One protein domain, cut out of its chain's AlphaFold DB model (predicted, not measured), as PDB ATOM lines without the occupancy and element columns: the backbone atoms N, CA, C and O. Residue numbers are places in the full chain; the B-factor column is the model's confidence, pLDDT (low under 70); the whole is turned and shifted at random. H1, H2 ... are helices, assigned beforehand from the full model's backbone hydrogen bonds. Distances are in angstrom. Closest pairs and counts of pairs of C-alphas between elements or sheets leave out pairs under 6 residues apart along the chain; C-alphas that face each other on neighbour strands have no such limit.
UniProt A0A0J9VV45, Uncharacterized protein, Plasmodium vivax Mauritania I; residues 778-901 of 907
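Overview. This is residues 778 to 901 of the 907 residues of an uncharacterized protein of Plasmodium vivax Mauritania I (UniProt A0A0J9VV45). What shape does the backbone make? It is a loose, elongated run of helices along the long helix H3: H1 folds back beside its first part, with little H2 at the turn, while H6 packs on residues 816 to 823 of H3, and H7 meets residues 817 to 824 of H3 with its residues 880 to 883 and runs on at a steep angle past H6, which it touches with residues 887 to 891. Small H4 and H5 sit at the far end, where residues 836 to 842 of the link between them stick out. What is it made of, and how large is it? The printed part has 124 residues with seven named helices, H1 to H7 in chain order, and no named strand, an all-helix domain. It is loose, with a radius of gyration of the C-alphas of 17.4 A, and spans 57 by 30 by 23 A.

Along the chain. Where do the first helices lie? H1 is residues 784 to 796, 18.2 A long, beginning at C-alpha 784 at (-31.895, 5.032, -55.724). H2 is residues 799 to 802, and H3 is residues 804 to 825, 31.3 A long. What follows? H4 is residues 829 to 834, H5 residues 847 to 850, and H6 residues 854 to 870, 24.3 A long. H7, residues 878 to 901, is 35.4 A long and ends at C-alpha 901 at (-49.699, -17.032, -29.298).

Arrangement. What touches H3? H1 touches it at a shallow tilt of 26 degrees, opposite ways, the closest C-alphas being those of Pro 784 and Tyr 814, 4.9 A apart. H6 touches residues 816 to 823 of H3 alone, at a shallow tilt of 30 degrees, opposite ways, with C-alphas 823 and 857 closest at 6.2 A. H7 touches it with residues 880 to 883 alone, at a steep tilt of 61 degrees, the same way, with C-alphas 824 and 883 closest at 7.3 A. What else does H7 touch? Its residues 887 to 891 touch H6 at a steep tilt of 56 degrees, opposite ways, with C-alphas 858 and 891 closest at 6.8 A. H5 only just touches H7, and only just touches H4, each with 3 pairs of C-alphas within 8 A; the closest are C-alphas 847 and 890, 7.0 A, and C-alphas 831 and 850, 6.1 A. Where is H2, and what do the backbones show? H2 is close to H3 but not clearly touching, with C-alphas 800 and 807 closest at 6.0 A. Every O i to N i+4 pair is within hydrogen-bond range in H1, H3 and H7, against 1 of 2 in H4 and 12 of 13 in H6; H2 and H5 are too short for such a pair.

Size, cuts and confidence. How far does it reach? The two C-alphas farthest apart, those of Tyr 802 and His 840, are 58.4 A apart. Is there a cut or a long link? The printed part has no cut, and H4 to H5 is a long link of 12 residues. Where is confidence low? The mean pLDDT of the printed part is 73.7, and it is under 70 at residues 798 to 804, 829 to 850, 872 to 873 and 896 to 901.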
ATOM      1  N   ARG A 778     -18.618  -0.308 -58.070       77.88
ATOM      2  CA  ARG A 778     -19.131   1.062 -57.880       77.88
ATOM      3  C   ARG A 778     -20.658   1.095 -57.897       77.88
ATOM      4  O   ARG A 778     -21.246   1.865 -57.150       77.88
ATOM      5  N   PHE A 779     -21.287   0.214 -58.679       78.12
ATOM      6  CA  PHE A 779     -22.746   0.130 -58.825       78.12
ATOM      7  C   PHE A 779     -23.471  -0.046 -57.479       78.12
ATOM      8  O   PHE A 779     -24.492   0.589 -57.249       78.12
ATOM      9  N   LYS A 780     -22.876  -0.808 -56.546       79.12
ATOM     10  CA  LYS A 780     -23.399  -1.033 -55.184       79.12
ATOM     11  C   LYS A 780     -23.531   0.230 -54.318       79.12
ATOM     12  O   LYS A 780     -24.148   0.171 -53.259       79.12
ATOM     13  N   ASN A 781     -22.851   1.313 -54.699       80.62
ATOM     14  CA  ASN A 781     -22.793   2.568 -53.952       80.62
ATOM     15  C   ASN A 781     -23.694   3.655 -54.562       80.62
ATOM     16  O   ASN A 781     -23.750   4.748 -54.004       80.62
ATOM     17  N   LEU A 782     -24.354   3.386 -55.696       83.50
ATOM     18  CA  LEU A 782     -25.255   4.345 -56.332       83.50
ATOM     19  C   LEU A 782     -26.549   4.471 -55.502       83.50
ATOM     20  O   LEU A 782     -27.120   3.440 -55.126       83.50
ATOM     21  N   PRO A 783     -27.022   5.691 -55.199       84.25
ATOM     22  CA  PRO A 783     -28.306   5.898 -54.539       84.25
ATOM     23  C   PRO A 783     -29.488   5.552 -55.473       84.25
ATOM     24  O   PRO A 783     -29.316   5.498 -56.698       84.25
ATOM     25  N   PRO A 784     -30.700   5.321 -54.926       85.12
ATOM     26  CA  PRO A 784     -31.895   5.032 -55.724       85.12
ATOM     27  C   PRO A 784     -32.175   6.087 -56.799       85.12
ATOM     28  O   PRO A 784     -32.598   5.741 -57.898       85.12
ATOM     29  N   GLU A 785     -31.907   7.358 -56.505       87.19
ATOM     30  CA  GLU A 785     -32.125   8.503 -57.390       87.19
ATOM     31  C   GLU A 785     -31.233   8.415 -58.637       87.19
ATOM     32  O   GLU A 785     -31.742   8.420 -59.756       87.19
ATOM     33  N   GLU A 786     -29.922   8.208 -58.465       86.31
ATOM     34  CA  GLU A 786     -28.983   8.023 -59.585       86.31
ATOM     35  C   GLU A 786     -29.313   6.769 -60.412       86.31
ATOM     36  O   GLU A 786     -29.143   6.757 -61.632       86.31
ATOM     37  N   LEU A 787     -29.825   5.705 -59.782       86.12
ATOM     38  CA  LEU A 787     -30.274   4.503 -60.492       86.12
ATOM     39  C   LEU A 787     -31.587   4.734 -61.260       86.12
ATOM     40  O   LEU A 787     -31.739   4.204 -62.365       86.12
ATOM     41  N   LYS A 788     -32.511   5.548 -60.734       89.19
ATOM     42  CA  LYS A 788     -33.731   5.994 -61.433       89.19
ATOM     43  C   LYS A 788     -33.386   6.892 -62.619       89.19
ATOM     44  O   LYS A 788     -33.912   6.663 -63.707       89.19
ATOM     45  N   GLU A 789     -32.459   7.836 -62.461       89.19
ATOM     46  CA  GLU A 789     -31.919   8.646 -63.562       89.19
ATOM     47  C   GLU A 789     -31.228   7.777 -64.620       89.19
ATOM     48  O   GLU A 789     -31.460   7.937 -65.819       89.19
ATOM     49  N   MET A 790     -30.419   6.801 -64.197       86.25
ATOM     50  CA  MET A 790     -29.757   5.858 -65.100       86.25
ATOM     51  C   MET A 790     -30.773   5.003 -65.869       86.25
ATOM     52  O   MET A 790     -30.638   4.830 -67.082       86.25
ATOM     53  N   HIS A 791     -31.820   4.517 -65.199       86.56
ATOM     54  CA  HIS A 791     -32.933   3.812 -65.832       86.56
ATOM     55  C   HIS A 791     -33.699   4.724 -66.806       86.56
ATOM     56  O   HIS A 791     -33.982   4.325 -67.934       86.56
ATOM     57  N   GLN A 792     -33.968   5.975 -66.435       88.00
ATOM     58  CA  GLN A 792     -34.655   6.936 -67.295       88.00
ATOM     59  C   GLN A 792     -33.840   7.279 -68.551       88.00
ATOM     60  O   GLN A 792     -34.354   7.201 -69.667       88.00
ATOM     61  N   LYS A 793     -32.535   7.509 -68.406       85.94
ATOM     62  CA  LYS A 793     -31.599   7.675 -69.525       85.94
ATOM     63  C   LYS A 793     -31.538   6.432 -70.421       85.94
ATOM     64  O   LYS A 793     -31.432   6.536 -71.645       85.94
ATOM     65  N   GLY A 794     -31.659   5.239 -69.841       71.31
ATOM     66  CA  GLY A 794     -31.818   3.994 -70.591       71.31
ATOM     67  C   GLY A 794     -33.141   3.920 -71.370       71.31
ATOM     68  O   GLY A 794     -33.141   3.483 -72.526       71.31
ATOM     69  N   ASN A 795     -34.247   4.409 -70.796       76.94
ATOM     70  CA  ASN A 795     -35.552   4.528 -71.465       76.94
ATOM     71  C   ASN A 795     -35.485   5.482 -72.668       76.94
ATOM     72  O   ASN A 795     -35.953   5.132 -73.752       76.94
ATOM     73  N   GLU A 796     -34.856   6.648 -72.504       78.31
ATOM     74  CA  GLU A 796     -34.632   7.649 -73.561       78.31
ATOM     75  C   GLU A 796     -33.799   7.076 -74.715       78.31
ATOM     76  O   GLU A 796     -34.168   7.185 -75.889       78.31
ATOM     77  N   LEU A 797     -32.734   6.338 -74.384       71.50
ATOM     78  CA  LEU A 797     -31.944   5.565 -75.346       71.50
ATOM     79  C   LEU A 797     -32.705   4.354 -75.928       71.50
ATOM     80  O   LEU A 797     -32.191   3.694 -76.835       71.50
ATOM     81  N   LYS A 798     -33.942   4.083 -75.488       67.50
ATOM     82  CA  LYS A 798     -34.827   2.968 -75.888       67.50
ATOM     83  C   LYS A 798     -34.286   1.580 -75.532       67.50
ATOM     84  O   LYS A 798     -34.681   0.585 -76.142       67.50
ATOM     85  N   LEU A 799     -33.398   1.488 -74.542       65.56
ATOM     86  CA  LEU A 799     -32.754   0.233 -74.151       65.56
ATOM     87  C   LEU A 799     -33.736  -0.822 -73.619       65.56
ATOM     88  O   LEU A 799     -33.431  -1.999 -73.741       65.56
ATOM     89  N   ASN A 800     -34.951  -0.459 -73.197       63.88
ATOM     90  CA  ASN A 800     -36.009  -1.432 -72.864       63.88
ATOM     91  C   ASN A 800     -36.369  -2.368 -74.032       63.88
ATOM     92  O   ASN A 800     -36.762  -3.507 -73.816       63.88
ATOM     93  N   ILE A 801     -36.237  -1.891 -75.275       53.31
ATOM     94  CA  ILE A 801     -36.480  -2.687 -76.489       53.31
ATOM     95  C   ILE A 801     -35.218  -3.463 -76.880       53.31
ATOM     96  O   ILE A 801     -35.287  -4.565 -77.421       53.31
ATOM     97  N   TYR A 802     -34.055  -2.860 -76.648       50.84
ATOM     98  CA  TYR A 802     -32.786  -3.282 -77.228       50.84
ATOM     99  C   TYR A 802     -31.971  -4.183 -76.290       50.84
ATOM    100  O   TYR A 802     -31.546  -5.247 -76.713       50.84
ATOM    101  N   ASN A 803     -31.814  -3.814 -75.020       58.56
ATOM    102  CA  ASN A 803     -31.176  -4.626 -73.986       58.56
ATOM    103  C   ASN A 803     -32.047  -4.647 -72.706       58.56
ATOM    104  O   ASN A 803     -31.715  -3.990 -71.714       58.56
ATOM    105  N   PRO A 804     -33.182  -5.379 -72.723       64.69
ATOM    106  CA  PRO A 804     -34.121  -5.417 -71.602       64.69
ATOM    107  C   PRO A 804     -33.498  -5.979 -70.321       64.69
ATOM    108  O   PRO A 804     -33.889  -5.556 -69.243       64.69
ATOM    109  N   ASN A 805     -32.503  -6.867 -70.416       70.19
ATOM    110  CA  ASN A 805     -31.855  -7.479 -69.251       70.19
ATOM    111  C   ASN A 805     -31.097  -6.440 -68.409       70.19
ATOM    112  O   ASN A 805     -31.216  -6.435 -67.189       70.19
ATOM    113  N   VAL A 806     -30.345  -5.533 -69.050       71.94
ATOM    114  CA  VAL A 806     -29.642  -4.442 -68.347       71.94
ATOM    115  C   VAL A 806     -30.642  -3.467 -67.722       71.94
ATOM    116  O   VAL A 806     -30.451  -3.033 -66.589       71.94
ATOM    117  N   MET A 807     -31.730  -3.160 -68.429       79.94
ATOM    118  CA  MET A 807     -32.778  -2.271 -67.919       79.94
ATOM    119  C   MET A 807     -33.541  -2.886 -66.744       79.94
ATOM    120  O   MET A 807     -33.761  -2.210 -65.742       79.94
ATOM    121  N   GLN A 808     -33.873  -4.175 -66.828       80.69
ATOM    122  CA  GLN A 808     -34.478  -4.938 -65.743       80.69
ATOM    123  C   GLN A 808     -33.540  -5.021 -64.538       80.69
ATOM    124  O   GLN A 808     -33.994  -4.768 -63.433       80.69
ATOM    125  N   TYR A 809     -32.242  -5.272 -64.736       81.38
ATOM    126  CA  TYR A 809     -31.257  -5.280 -63.650       81.38
ATOM    127  C   TYR A 809     -31.206  -3.936 -62.907       81.38
ATOM    128  O   TYR A 809     -31.340  -3.911 -61.687       81.38
ATOM    129  N   ILE A 810     -31.095  -2.808 -63.626       81.12
ATOM    130  CA  ILE A 810     -31.132  -1.468 -63.005       81.12
ATOM    131  C   ILE A 810     -32.475  -1.251 -62.282       81.12
ATOM    132  O   ILE A 810     -32.493  -0.716 -61.174       81.12
ATOM    133  N   LYS A 811     -33.588  -1.704 -62.880       88.56
ATOM    134  CA  LYS A 811     -34.935  -1.571 -62.317       88.56
ATOM    135  C   LYS A 811     -35.142  -2.366 -61.032       88.56
ATOM    136  O   LYS A 811     -35.616  -1.789 -60.057       88.56
ATOM    137  N   THR A 812     -34.785  -3.652 -61.001       83.94
ATOM    138  CA  THR A 812     -34.849  -4.450 -59.770       83.94
ATOM    139  C   THR A 812     -33.965  -3.817 -58.699       83.94
ATOM    140  O   THR A 812     -34.380  -3.730 -57.547       83.94
ATOM    141  N   HIS A 813     -32.788  -3.297 -59.075       84.81
ATOM    142  CA  HIS A 813     -31.872  -2.681 -58.119       84.81
ATOM    143  C   HIS A 813     -32.466  -1.445 -57.432       84.81
ATOM    144  O   HIS A 813     -32.508  -1.424 -56.204       84.81
ATOM    145  N   TYR A 814     -32.973  -0.445 -58.169       88.12
ATOM    146  CA  TYR A 814     -33.529   0.747 -57.510       88.12
ATOM    147  C   TYR A 814     -34.812   0.440 -56.728       88.12
ATOM    148  O   TYR A 814     -34.964   0.952 -55.625       88.12
ATOM    149  N   LEU A 815     -35.686  -0.440 -57.236       88.25
ATOM    150  CA  LEU A 815     -36.905  -0.839 -56.519       88.25
ATOM    151  C   LEU A 815     -36.587  -1.568 -55.210       88.25
ATOM    152  O   LEU A 815     -37.275  -1.367 -54.213       88.25
ATOM    153  N   LEU A 816     -35.536  -2.393 -55.191       88.50
ATOM    154  CA  LEU A 816     -35.052  -3.023 -53.968       88.50
ATOM    155  C   LEU A 816     -34.499  -1.985 -52.984       88.50
ATOM    156  O   LEU A 816     -34.790  -2.074 -51.797       88.50
ATOM    157  N   LEU A 817     -33.721  -0.998 -53.450       88.56
ATOM    158  CA  LEU A 817     -33.191   0.042 -52.564       88.56
ATOM    159  C   LEU A 817     -34.291   0.959 -52.007       88.56
ATOM    160  O   LEU A 817     -34.225   1.300 -50.831       88.56
ATOM    161  N   ASP A 818     -35.307   1.305 -52.804       88.44
ATOM    162  CA  ASP A 818     -36.497   2.041 -52.347       88.44
ATOM    163  C   ASP A 818     -37.183   1.290 -51.198       88.44
ATOM    164  O   ASP A 818     -37.258   1.795 -50.082       88.44
ATOM    165  N   ARG A 819     -37.543   0.020 -51.424       88.06
ATOM    166  CA  ARG A 819     -38.192  -0.839 -50.418       88.06
ATOM    167  C   ARG A 819     -37.341  -1.052 -49.168       88.06
ATOM    168  O   ARG A 819     -37.877  -1.191 -48.073       88.06
ATOM    169  N   LEU A 820     -36.014  -1.084 -49.307       87.81
ATOM    170  CA  LEU A 820     -35.096  -1.128 -48.168       87.81
ATOM    171  C   LEU A 820     -35.044   0.211 -47.415       87.81
ATOM    172  O   LEU A 820     -34.849   0.202 -46.203       87.81
ATOM    173  N   ASN A 821     -35.243   1.352 -48.076       88.69
ATOM    174  CA  ASN A 821     -35.387   2.639 -47.394       88.69
ATOM    175  C   ASN A 821     -36.741   2.763 -46.682       88.69
ATOM    176  O   ASN A 821     -36.758   3.226 -45.543       88.69
ATOM    177  N   ASP A 822     -37.826   2.252 -47.266       87.25
ATOM    178  CA  ASP A 822     -39.136   2.156 -46.603       87.25
ATOM    179  C   ASP A 822     -39.049   1.254 -45.359       87.25
ATOM    180  O   ASP A 822     -39.408   1.654 -44.251       87.25
ATOM    181  N   LEU A 823     -38.446   0.066 -45.503       86.94
ATOM    182  CA  LEU A 823     -38.149  -0.847 -44.394       86.94
ATOM    183  C   LEU A 823     -37.319  -0.159 -43.297       86.94
ATOM    184  O   LEU A 823     -37.570  -0.357 -42.113       86.94
ATOM    185  N   LYS A 824     -36.330   0.657 -43.677       85.62
ATOM    186  CA  LYS A 824     -35.488   1.422 -42.747       85.62
ATOM    187  C   LYS A 824     -36.258   2.546 -42.047       85.62
ATOM    188  O   LYS A 824     -35.942   2.828 -40.897       85.62
ATOM    189  N   ALA A 825     -37.236   3.170 -42.703       85.12
ATOM    190  CA  ALA A 825     -38.093   4.192 -42.100       85.12
ATOM    191  C   ALA A 825     -39.033   3.603 -41.032       85.12
ATOM    192  O   ALA A 825     -39.311   4.264 -40.036       85.12
ATOM    193  N   LEU A 826     -39.451   2.341 -41.192       83.44
ATOM    194  CA  LEU A 826     -40.233   1.608 -40.189       83.44
ATOM    195  C   LEU A 826     -39.425   1.182 -38.951       83.44
ATOM    196  O   LEU A 826     -40.024   0.785 -37.954       83.44
ATOM    197  N   LEU A 827     -38.088   1.236 -38.998       81.31
ATOM    198  CA  LEU A 827     -37.200   0.795 -37.921       81.31
ATOM    199  C   LEU A 827     -36.726   1.962 -37.052       81.31
ATOM    200  O   LEU A 827     -36.044   2.861 -37.538       81.31
ATOM    201  N   ASN A 828     -36.969   1.893 -35.740       74.00
ATOM    202  CA  ASN A 828     -36.534   2.920 -34.786       74.00
ATOM    203  C   ASN A 828     -35.009   2.859 -34.517       74.00
ATOM    204  O   ASN A 828     -34.550   2.003 -33.744       74.00
ATOM    205  N   PRO A 829     -34.172   3.776 -35.060       62.72
ATOM    206  CA  PRO A 829     -32.710   3.632 -35.003       62.72
ATOM    207  C   PRO A 829     -32.135   3.873 -33.599       62.72
ATOM    208  O   PRO A 829     -31.045   3.402 -33.271       62.72
ATOM    209  N   SER A 830     -32.869   4.615 -32.766       59.38
ATOM    210  CA  SER A 830     -32.543   4.928 -31.371       59.38
ATOM    211  C   SER A 830     -32.687   3.718 -30.441       59.38
ATOM    212  O   SER A 830     -31.883   3.561 -29.523       59.38
ATOM    213  N   LYS A 831     -33.662   2.837 -30.700       59.56
ATOM    214  CA  LYS A 831     -33.880   1.581 -29.964       59.56
ATOM    215  C   LYS A 831     -32.908   0.488 -30.439       59.56
ATOM    216  O   LYS A 831     -32.289  -0.181 -29.618       59.56
ATOM    217  N   LEU A 832     -32.662   0.398 -31.751       56.06
ATOM    218  CA  LEU A 832     -31.716  -0.553 -32.367       56.06
ATOM    219  C   LEU A 832     -30.242  -0.365 -31.964       56.06
ATOM    220  O   LEU A 832     -29.469  -1.322 -31.987       56.06
ATOM    221  N   LYS A 833     -29.821   0.855 -31.601       51.09
ATOM    222  CA  LYS A 833     -28.456   1.098 -31.101       51.09
ATOM    223  C   LYS A 833     -28.247   0.642 -29.654       51.09
ATOM    224  O   LYS A 833     -27.122   0.273 -29.323       51.09
ATOM    225  N   LYS A 834     -29.290   0.632 -28.812       47.22
ATOM    226  CA  LYS A 834     -29.166   0.229 -27.398       47.22
ATOM    227  C   LYS A 834     -28.788  -1.248 -27.257       47.22
ATOM    228  O   LYS A 834     -27.816  -1.552 -26.576       47.22
ATOM    229  N   SER A 835     -29.406  -2.137 -28.040       46.84
ATOM    230  CA  SER A 835     -29.114  -3.582 -28.002       46.84
ATOM    231  C   SER A 835     -27.731  -3.993 -28.546       46.84
ATOM    232  O   SER A 835     -27.440  -5.184 -28.625       46.84
ATOM    233  N   LYS A 836     -26.888  -3.042 -28.978       42.06
ATOM    234  CA  LYS A 836     -25.486  -3.279 -29.380       42.06
ATOM    235  C   LYS A 836     -24.472  -2.775 -28.335       42.06
ATOM    236  O   LYS A 836     -23.276  -2.937 -28.557       42.06
ATOM    237  N   MET A 837     -24.921  -2.187 -27.216       36.59
ATOM    238  CA  MET A 837     -24.063  -1.576 -26.183       36.59
ATOM    239  C   MET A 837     -24.342  -2.045 -24.738       36.59
ATOM    240  O   MET A 837     -24.033  -1.324 -23.793       36.59
ATOM    241  N   THR A 838     -24.828  -3.272 -24.543       33.81
ATOM    242  CA  THR A 838     -24.882  -3.931 -23.220       33.81
ATOM    243  C   THR A 838     -24.471  -5.404 -23.309       33.81
ATOM    244  O   THR A 838     -25.279  -6.316 -23.461       33.81
ATOM    245  N   THR A 839     -23.168  -5.666 -23.173       43.78
ATOM    246  CA  THR A 839     -22.711  -6.944 -22.603       43.78
ATOM    247  C   THR A 839     -23.255  -7.051 -21.181       43.78
ATOM    248  O   THR A 839     -22.982  -6.161 -20.383       43.78
ATOM    249  N   HIS A 840     -23.966  -8.142 -20.877       39.06
ATOM    250  CA  HIS A 840     -24.710  -8.373 -19.629       39.06
ATOM    251  C   HIS A 840     -25.938  -7.476 -19.408       39.06
ATOM    252  O   HIS A 840     -25.944  -6.647 -18.511       39.06
ATOM    253  N   GLU A 841     -27.019  -7.740 -20.146       37.62
ATOM    254  CA  GLU A 841     -28.322  -8.091 -19.549       37.62
ATOM    255  C   GLU A 841     -29.282  -8.630 -20.623       37.62
ATOM    256  O   GLU A 841     -29.088  -8.406 -21.820       37.62
ATOM    257  N   LYS A 842     -30.316  -9.383 -20.220       43.75
ATOM    258  CA  LYS A 842     -31.390  -9.813 -21.132       43.75
ATOM    259  C   LYS A 842     -32.369  -8.654 -21.369       43.75
ATOM    260  O   LYS A 842     -33.539  -8.760 -21.013       43.75
ATOM    261  N   GLU A 843     -31.927  -7.578 -22.020       42.66
ATOM    262  CA  GLU A 843     -32.878  -6.669 -22.666       42.66
ATOM    263  C   GLU A 843     -33.547  -7.430 -23.820       42.66
ATOM    264  O   GLU A 843     -33.015  -7.571 -24.927       42.66
ATOM    265  N   THR A 844     -34.735  -7.973 -23.548       50.22
ATOM    266  CA  THR A 844     -35.643  -8.475 -24.575       50.22
ATOM    267  C   THR A 844     -35.987  -7.316 -25.496       50.22
ATOM    268  O   THR A 844     -36.804  -6.472 -25.143       50.22
ATOM    269  N   LEU A 845     -35.317  -7.267 -26.654       53.53
ATOM    270  CA  LEU A 845     -35.538  -6.279 -27.713       53.53
ATOM    271  C   LEU A 845     -37.041  -6.180 -27.987       53.53
ATOM    272  O   LEU A 845     -37.595  -7.066 -28.640       53.53
ATOM    273  N   ASN A 846     -37.682  -5.141 -27.442       62.22
ATOM    274  CA  ASN A 846     -39.128  -5.017 -27.490       62.22
ATOM    275  C   ASN A 846     -39.535  -4.709 -28.929       62.22
ATOM    276  O   ASN A 846     -39.290  -3.621 -29.455       62.22
ATOM    277  N   VAL A 847     -40.111  -5.714 -29.579       57.50
ATOM    278  CA  VAL A 847     -40.378  -5.684 -31.012       57.50
ATOM    279  C   VAL A 847     -41.489  -4.681 -31.351       57.50
ATOM    280  O   VAL A 847     -41.513  -4.153 -32.458       57.50
ATOM    281  N   GLU A 848     -42.338  -4.348 -30.375       56.97
ATOM    282  CA  GLU A 848     -43.384  -3.320 -30.476       56.97
ATOM    283  C   GLU A 848     -42.844  -1.893 -30.486       56.97
ATOM    284  O   GLU A 848     -43.438  -1.020 -31.104       56.97
ATOM    285  N   GLU A 849     -41.689  -1.646 -29.868       62.56
ATOM    286  CA  GLU A 849     -41.042  -0.330 -29.918       62.56
ATOM    287  C   GLU A 849     -40.037  -0.205 -31.074       62.56
ATOM    288  O   GLU A 849     -39.644   0.902 -31.459       62.56
ATOM    289  N   ALA A 850     -39.568  -1.337 -31.604       65.56
ATOM    290  CA  ALA A 850     -38.542  -1.391 -32.640       65.56
ATOM    291  C   ALA A 850     -39.087  -1.144 -34.057       65.56
ATOM    292  O   ALA A 850     -38.327  -0.684 -34.914       65.56
ATOM    293  N   VAL A 851     -40.371  -1.441 -34.293       73.62
ATOM    294  CA  VAL A 851     -41.026  -1.401 -35.609       73.62
ATOM    295  C   VAL A 851     -42.327  -0.600 -35.528       73.62
ATOM    296  O   VAL A 851     -43.209  -0.958 -34.757       73.62
ATOM    297  N   ALA A 852     -42.470   0.445 -36.348       76.06
ATOM    298  CA  ALA A 852     -43.660   1.308 -36.340       76.06
ATOM    299  C   ALA A 852     -44.939   0.611 -36.856       76.06
ATOM    300  O   ALA A 852     -46.019   0.836 -36.322       76.06
ATOM    301  N   ASP A 853     -44.814  -0.260 -37.865       80.44
ATOM    302  CA  ASP A 853     -45.899  -1.112 -38.368       80.44
ATOM    303  C   ASP A 853     -45.378  -2.544 -38.566       80.44
ATOM    304  O   ASP A 853     -44.595  -2.824 -39.481       80.44
ATOM    305  N   LYS A 854     -45.824  -3.464 -37.699       79.38
ATOM    306  CA  LYS A 854     -45.456  -4.889 -37.754       79.38
ATOM    307  C   LYS A 854     -45.891  -5.550 -39.071       79.38
ATOM    308  O   LYS A 854     -45.142  -6.362 -39.614       79.38
ATOM    309  N   LYS A 855     -47.089  -5.247 -39.588       81.81
ATOM    310  CA  LYS A 855     -47.678  -5.916 -40.762       81.81
ATOM    311  C   LYS A 855     -46.959  -5.476 -42.036       81.81
ATOM    312  O   LYS A 855     -46.499  -6.330 -42.796       81.81
ATOM    313  N   LEU A 856     -46.783  -4.166 -42.213       83.50
ATOM    314  CA  LEU A 856     -46.071  -3.590 -43.354       83.50
ATOM    315  C   LEU A 856     -44.588  -3.990 -43.359       83.50
ATOM    316  O   LEU A 856     -44.063  -4.379 -44.402       83.50
ATOM    317  N   PHE A 857     -43.927  -4.015 -42.194       86.75
ATOM    318  CA  PHE A 857     -42.559  -4.531 -42.067       86.75
ATOM    319  C   PHE A 857     -42.449  -6.004 -42.494       86.75
ATOM    320  O   PHE A 857     -41.575  -6.354 -43.286       86.75
ATOM    321  N   MET A 858     -43.348  -6.872 -42.015       82.56
ATOM    322  CA  MET A 858     -43.345  -8.305 -42.346       82.56
ATOM    323  C   MET A 858     -43.639  -8.588 -43.826       82.56
ATOM    324  O   MET A 858     -43.237  -9.644 -44.330       82.56
ATOM    325  N   GLN A 859     -44.339  -7.683 -44.515       85.69
ATOM    326  CA  GLN A 859     -44.542  -7.733 -45.961       85.69
ATOM    327  C   GLN A 859     -43.290  -7.255 -46.711       85.69
ATOM    328  O   GLN A 859     -42.692  -8.038 -47.450       85.69
ATOM    329  N   LEU A 860     -42.846  -6.015 -46.470       85.50
ATOM    330  CA  LEU A 860     -41.677  -5.422 -47.134       85.50
ATOM    331  C   LEU A 860     -40.415  -6.271 -46.944       85.50
ATOM    332  O   LEU A 860     -39.644  -6.453 -47.886       85.50
ATOM    333  N   PHE A 861     -40.213  -6.843 -45.753       87.75
ATOM    334  CA  PHE A 861     -39.074  -7.715 -45.492       87.75
ATOM    335  C   PHE A 861     -39.112  -8.997 -46.330       87.75
ATOM    336  O   PHE A 861     -38.082  -9.376 -46.886       87.75
ATOM    337  N   ARG A 862     -40.275  -9.656 -46.457       84.69
ATOM    338  CA  ARG A 862     -40.417 -10.854 -47.304       84.69
ATOM    339  C   ARG A 862     -40.140 -10.524 -48.762       84.69
ATOM    340  O   ARG A 862     -39.275 -11.156 -49.360       84.69
ATOM    341  N   GLU A 863     -40.771  -9.475 -49.287       85.06
ATOM    342  CA  GLU A 863     -40.571  -9.050 -50.672       85.06
ATOM    343  C   GLU A 863     -39.099  -8.702 -50.975       85.06
ATOM    344  O   GLU A 863     -38.568  -9.100 -52.012       85.06
ATOM    345  N   CYS A 864     -38.400  -8.018 -50.061       86.06
ATOM    346  CA  CYS A 864     -36.961  -7.763 -50.182       86.06
ATOM    347  C   CYS A 864     -36.126  -9.052 -50.084       86.06
ATOM    348  O   CYS A 864     -35.191  -9.242 -50.863       86.06
ATOM    349  N   SER A 865     -36.453  -9.945 -49.145       84.25
ATOM    350  CA  SER A 865     -35.750 -11.218 -48.934       84.25
ATOM    351  C   SER A 865     -35.843 -12.122 -50.165       84.25
ATOM    352  O   SER A 865     -34.838 -12.699 -50.578       84.25
ATOM    353  N   ASP A 866     -37.019 -12.204 -50.785       82.62
ATOM    354  CA  ASP A 866     -37.261 -13.035 -51.963       82.62
ATOM    355  C   ASP A 866     -36.528 -12.492 -53.195       82.62
ATOM    356  O   ASP A 866     -35.907 -13.261 -53.926       82.62
ATOM    357  N   VAL A 867     -36.500 -11.170 -53.400       81.94
ATOM    358  CA  VAL A 867     -35.688 -10.550 -54.465       81.94
ATOM    359  C   VAL A 867     -34.191 -10.820 -54.248       81.94
ATOM    360  O   VAL A 867     -33.505 -11.249 -55.176       81.94
ATOM    361  N   ILE A 868     -33.688 -10.652 -53.019       81.94
ATOM    362  CA  ILE A 868     -32.272 -10.883 -52.674       81.94
ATOM    363  C   ILE A 868     -31.865 -12.358 -52.837       81.94
ATOM    364  O   ILE A 868     -30.735 -12.630 -53.238       81.94
ATOM    365  N   LYS A 869     -32.760 -13.311 -52.548       78.94
ATOM    366  CA  LYS A 869     -32.508 -14.756 -52.711       78.94
ATOM    367  C   LYS A 869     -32.576 -15.223 -54.165       78.94
ATOM    368  O   LYS A 869     -31.856 -16.147 -54.529       78.94
ATOM    369  N   ASN A 870     -33.451 -14.627 -54.976       73.06
ATOM    370  CA  ASN A 870     -33.675 -15.060 -56.357       73.06
ATOM    371  C   ASN A 870     -32.690 -14.427 -57.359       73.06
ATOM    372  O   ASN A 870     -32.383 -15.045 -58.379       73.06
ATOM    373  N   GLU A 871     -32.162 -13.227 -57.090       70.44
ATOM    374  CA  GLU A 871     -31.180 -12.564 -57.960       70.44
ATOM    375  C   GLU A 871     -29.752 -12.589 -57.372       70.44
ATOM    376  O   GLU A 871     -29.261 -11.607 -56.811       70.44
ATOM    377  N   ASN A 872     -29.019 -13.683 -57.631       58.09
ATOM    378  CA  ASN A 872     -27.598 -13.909 -57.274       58.09
ATOM    379  C   ASN A 872     -26.587 -12.857 -57.804       58.09
ATOM    380  O   ASN A 872     -25.371 -13.039 -57.708       58.09
ATOM    381  N   HIS A 873     -27.053 -11.788 -58.445       64.88
ATOM    382  CA  HIS A 873     -26.242 -10.773 -59.117       64.88
ATOM    383  C   HIS A 873     -26.404  -9.367 -58.507       64.88
ATOM    384  O   HIS A 873     -25.706  -8.442 -58.921       64.88
ATOM    385  N   LEU A 874     -27.274  -9.200 -57.502       73.56
ATOM    386  CA  LEU A 874     -27.495  -7.932 -56.804       73.56
ATOM    387  C   LEU A 874     -26.282  -7.526 -55.951       73.56
ATOM    388  O   LEU A 874     -25.939  -8.171 -54.959       73.56
ATOM    389  N   GLN A 875     -25.660  -6.393 -56.279       73.69
ATOM    390  CA  GLN A 875     -24.589  -5.819 -55.462       73.69
ATOM    391  C   GLN A 875     -25.135  -4.812 -54.436       73.69
ATOM    392  O   GLN A 875     -25.243  -3.632 -54.734       73.69
ATOM    393  N   LEU A 876     -25.437  -5.241 -53.208       81.31
ATOM    394  CA  LEU A 876     -25.828  -4.313 -52.134       81.31
ATOM    395  C   LEU A 876     -24.619  -3.625 -51.470       81.31
ATOM    396  O   LEU A 876     -23.555  -4.235 -51.284       81.31
ATOM    397  N   SER A 877     -24.806  -2.367 -51.053       84.75
ATOM    398  CA  SER A 877     -23.864  -1.650 -50.185       84.75
ATOM    399  C   SER A 877     -23.764  -2.321 -48.812       84.75
ATOM    400  O   SER A 877     -24.669  -3.030 -48.366       84.75
ATOM    401  N   ASP A 878     -22.668  -2.077 -48.097       81.06
ATOM    402  CA  ASP A 878     -22.459  -2.699 -46.788       81.06
ATOM    403  C   ASP A 878     -23.406  -2.108 -45.713       81.06
ATOM    404  O   ASP A 878     -23.740  -2.788 -44.744       81.06
ATOM    405  N   SER A 879     -23.963  -0.909 -45.948       82.06
ATOM    406  CA  SER A 879     -25.064  -0.344 -45.153       82.06
ATOM    407  C   SER A 879     -26.374  -1.118 -45.356       82.06
ATOM    408  O   SER A 879     -26.972  -1.555 -44.373       82.06
ATOM    409  N   TYR A 880     -26.777  -1.378 -46.607       84.25
ATOM    410  CA  TYR A 880     -27.992  -2.151 -46.901       84.25
ATOM    411  C   TYR A 880     -27.871  -3.620 -46.463       84.25
ATOM    412  O   TYR A 880     -28.836  -4.192 -45.964       84.25
ATOM    413  N   LYS A 881     -26.680  -4.229 -46.549       84.38
ATOM    414  CA  LYS A 881     -26.439  -5.576 -45.994       84.38
ATOM    415  C   LYS A 881     -26.614  -5.630 -44.479       84.38
ATOM    416  O   LYS A 881     -27.169  -6.601 -43.971       84.38
ATOM    417  N   ASN A 882     -26.139  -4.617 -43.755       82.12
ATOM    418  CA  ASN A 882     -26.309  -4.550 -42.304       82.12
ATOM    419  C   ASN A 882     -27.777  -4.309 -41.927       82.12
ATOM    420  O   ASN A 882     -28.275  -4.981 -41.030       82.12
ATOM    421  N   LEU A 883     -28.492  -3.461 -42.674       84.69
ATOM    422  CA  LEU A 883     -29.940  -3.294 -42.538       84.69
ATOM    423  C   LEU A 883     -30.691  -4.625 -42.722       84.69
ATOM    424  O   LEU A 883     -31.520  -4.970 -41.889       84.69
ATOM    425  N   CYS A 884     -30.367  -5.405 -43.760       84.31
ATOM    426  CA  CYS A 884     -30.994  -6.712 -43.989       84.31
ATOM    427  C   CYS A 884     -30.725  -7.704 -42.842       84.31
ATOM    428  O   CYS A 884     -31.608  -8.484 -42.496       84.31
ATOM    429  N   LYS A 885     -29.529  -7.672 -42.231       83.81
ATOM    430  CA  LYS A 885     -29.198  -8.502 -41.058       83.81
ATOM    431  C   LYS A 885     -29.994  -8.091 -39.820       83.81
ATOM    432  O   LYS A 885     -30.581  -8.955 -39.176       83.81
ATOM    433  N   ASP A 886     -30.020  -6.796 -39.511       79.69
ATOM    434  CA  ASP A 886     -30.756  -6.262 -38.362       79.69
ATOM    435  C   ASP A 886     -32.272  -6.538 -38.530       79.69
ATOM    436  O   ASP A 886     -32.927  -7.013 -37.603       79.69
ATOM    437  N   ALA A 887     -32.814  -6.378 -39.744       82.94
ATOM    438  CA  ALA A 887     -34.205  -6.705 -40.063       82.94
ATOM    439  C   ALA A 887     -34.517  -8.217 -40.009       82.94
ATOM    440  O   ALA A 887     -35.572  -8.595 -39.507       82.94
ATOM    441  N   GLN A 888     -33.603  -9.099 -40.439       83.50
ATOM    442  CA  GLN A 888     -33.780 -10.557 -40.313       83.50
ATOM    443  C   GLN A 888     -33.865 -10.998 -38.843       83.50
ATOM    444  O   GLN A 888     -34.643 -11.894 -38.519       83.50
ATOM    445  N   GLN A 889     -33.102 -10.368 -37.941       80.69
ATOM    446  CA  GLN A 889     -33.183 -10.651 -36.501       80.69
ATOM    447  C   GLN A 889     -34.542 -10.248 -35.912       80.69
ATOM    448  O   GLN A 889     -35.100 -10.986 -35.103       80.69
ATOM    449  N   ILE A 890     -35.092  -9.107 -36.340       80.12
ATOM    450  CA  ILE A 890     -36.435  -8.649 -35.952       80.12
ATOM    451  C   ILE A 890     -37.511  -9.594 -36.506       80.12
ATOM    452  O   ILE A 890     -38.385 -10.030 -35.762       80.12
ATOM    453  N   PHE A 891     -37.417  -9.962 -37.788       81.94
ATOM    454  CA  PHE A 891     -38.348 -10.882 -38.444       81.94
ATOM    455  C   PHE A 891     -38.412 -12.244 -37.740       81.94
ATOM    456  O   PHE A 891     -39.501 -12.761 -37.501       81.94
ATOM    457  N   ASN A 892     -37.260 -12.809 -37.359       81.31
ATOM    458  CA  ASN A 892     -37.214 -14.077 -36.628       81.31
ATOM    459  C   ASN A 892     -37.941 -13.974 -35.277       81.31
ATOM    460  O   ASN A 892     -38.780 -14.818 -34.983       81.31
ATOM    461  N   LYS A 893     -37.705 -12.900 -34.510       77.38
ATOM    462  CA  LYS A 893     -38.381 -12.667 -33.222       77.38
ATOM    463  C   LYS A 893     -39.894 -12.462 -33.360       77.38
ATOM    464  O   LYS A 893     -40.643 -12.948 -32.520       77.38
ATOM    465  N   LEU A 894     -40.353 -11.789 -34.422       75.56
ATOM    466  CA  LEU A 894     -41.787 -11.688 -34.733       75.56
ATOM    467  C   LEU A 894     -42.393 -13.075 -34.985       75.56
ATOM    468  O   LEU A 894     -43.418 -13.406 -34.398       75.56
ATOM    469  N   MET A 895     -41.735 -13.901 -35.804       74.94
ATOM    470  CA  MET A 895     -42.191 -15.262 -36.111       74.94
ATOM    471  C   MET A 895     -42.181 -16.195 -34.887       74.94
ATOM    472  O   MET A 895     -43.070 -17.036 -34.767       74.94
ATOM    473  N   GLU A 896     -41.209 -16.042 -33.982       69.56
ATOM    474  CA  GLU A 896     -41.149 -16.759 -32.699       69.56
ATOM    475  C   GLU A 896     -42.345 -16.391 -31.800       69.56
ATOM    476  O   GLU A 896     -43.020 -17.288 -31.293       69.56
ATOM    477  N   GLY A 897     -42.679 -15.098 -31.682       58.69
ATOM    478  CA  GLY A 897     -43.861 -14.631 -30.944       58.69
ATOM    479  C   GLY A 897     -45.177 -15.196 -31.494       58.69
ATOM    480  O   GLY A 897     -45.975 -15.748 -30.740       58.69
ATOM    481  N   THR A 898     -45.360 -15.185 -32.821       55.41
ATOM    482  CA  THR A 898     -46.580 -15.720 -33.467       55.41
ATOM    483  C   THR A 898     -46.742 -17.244 -33.301       55.41
ATOM    484  O   THR A 898     -47.840 -17.774 -33.483       55.41
ATOM    485  N   GLN A 899     -45.673 -17.984 -32.975       50.31
ATOM    486  CA  GLN A 899     -45.766 -19.407 -32.612       50.31
ATOM    487  C   GLN A 899     -46.090 -19.640 -31.128       50.31
ATOM    488  O   GLN A 899     -46.609 -20.708 -30.800       50.31
ATOM    489  N   GLY A 900     -45.816 -18.669 -30.251       47.38
ATOM    490  CA  GLY A 900     -46.247 -18.682 -28.849       47.38
ATOM    491  C   GLY A 900     -47.755 -18.467 -28.724       47.38
ATOM    492  O   GLY A 900     -48.455 -19.331 -28.202       47.38
ATOM    493  N   GLU A 901     -48.269 -17.392 -29.326       47.91
ATOM    494  CA  GLU A 901     -49.699 -17.032 -29.298       47.91
ATOM    495  C   GLU A 901     -50.599 -18.157 -29.843       47.91
ATOM    496  O   GLU A 901     -51.662 -18.440 -29.297       47.91
TER     497      GLU A 901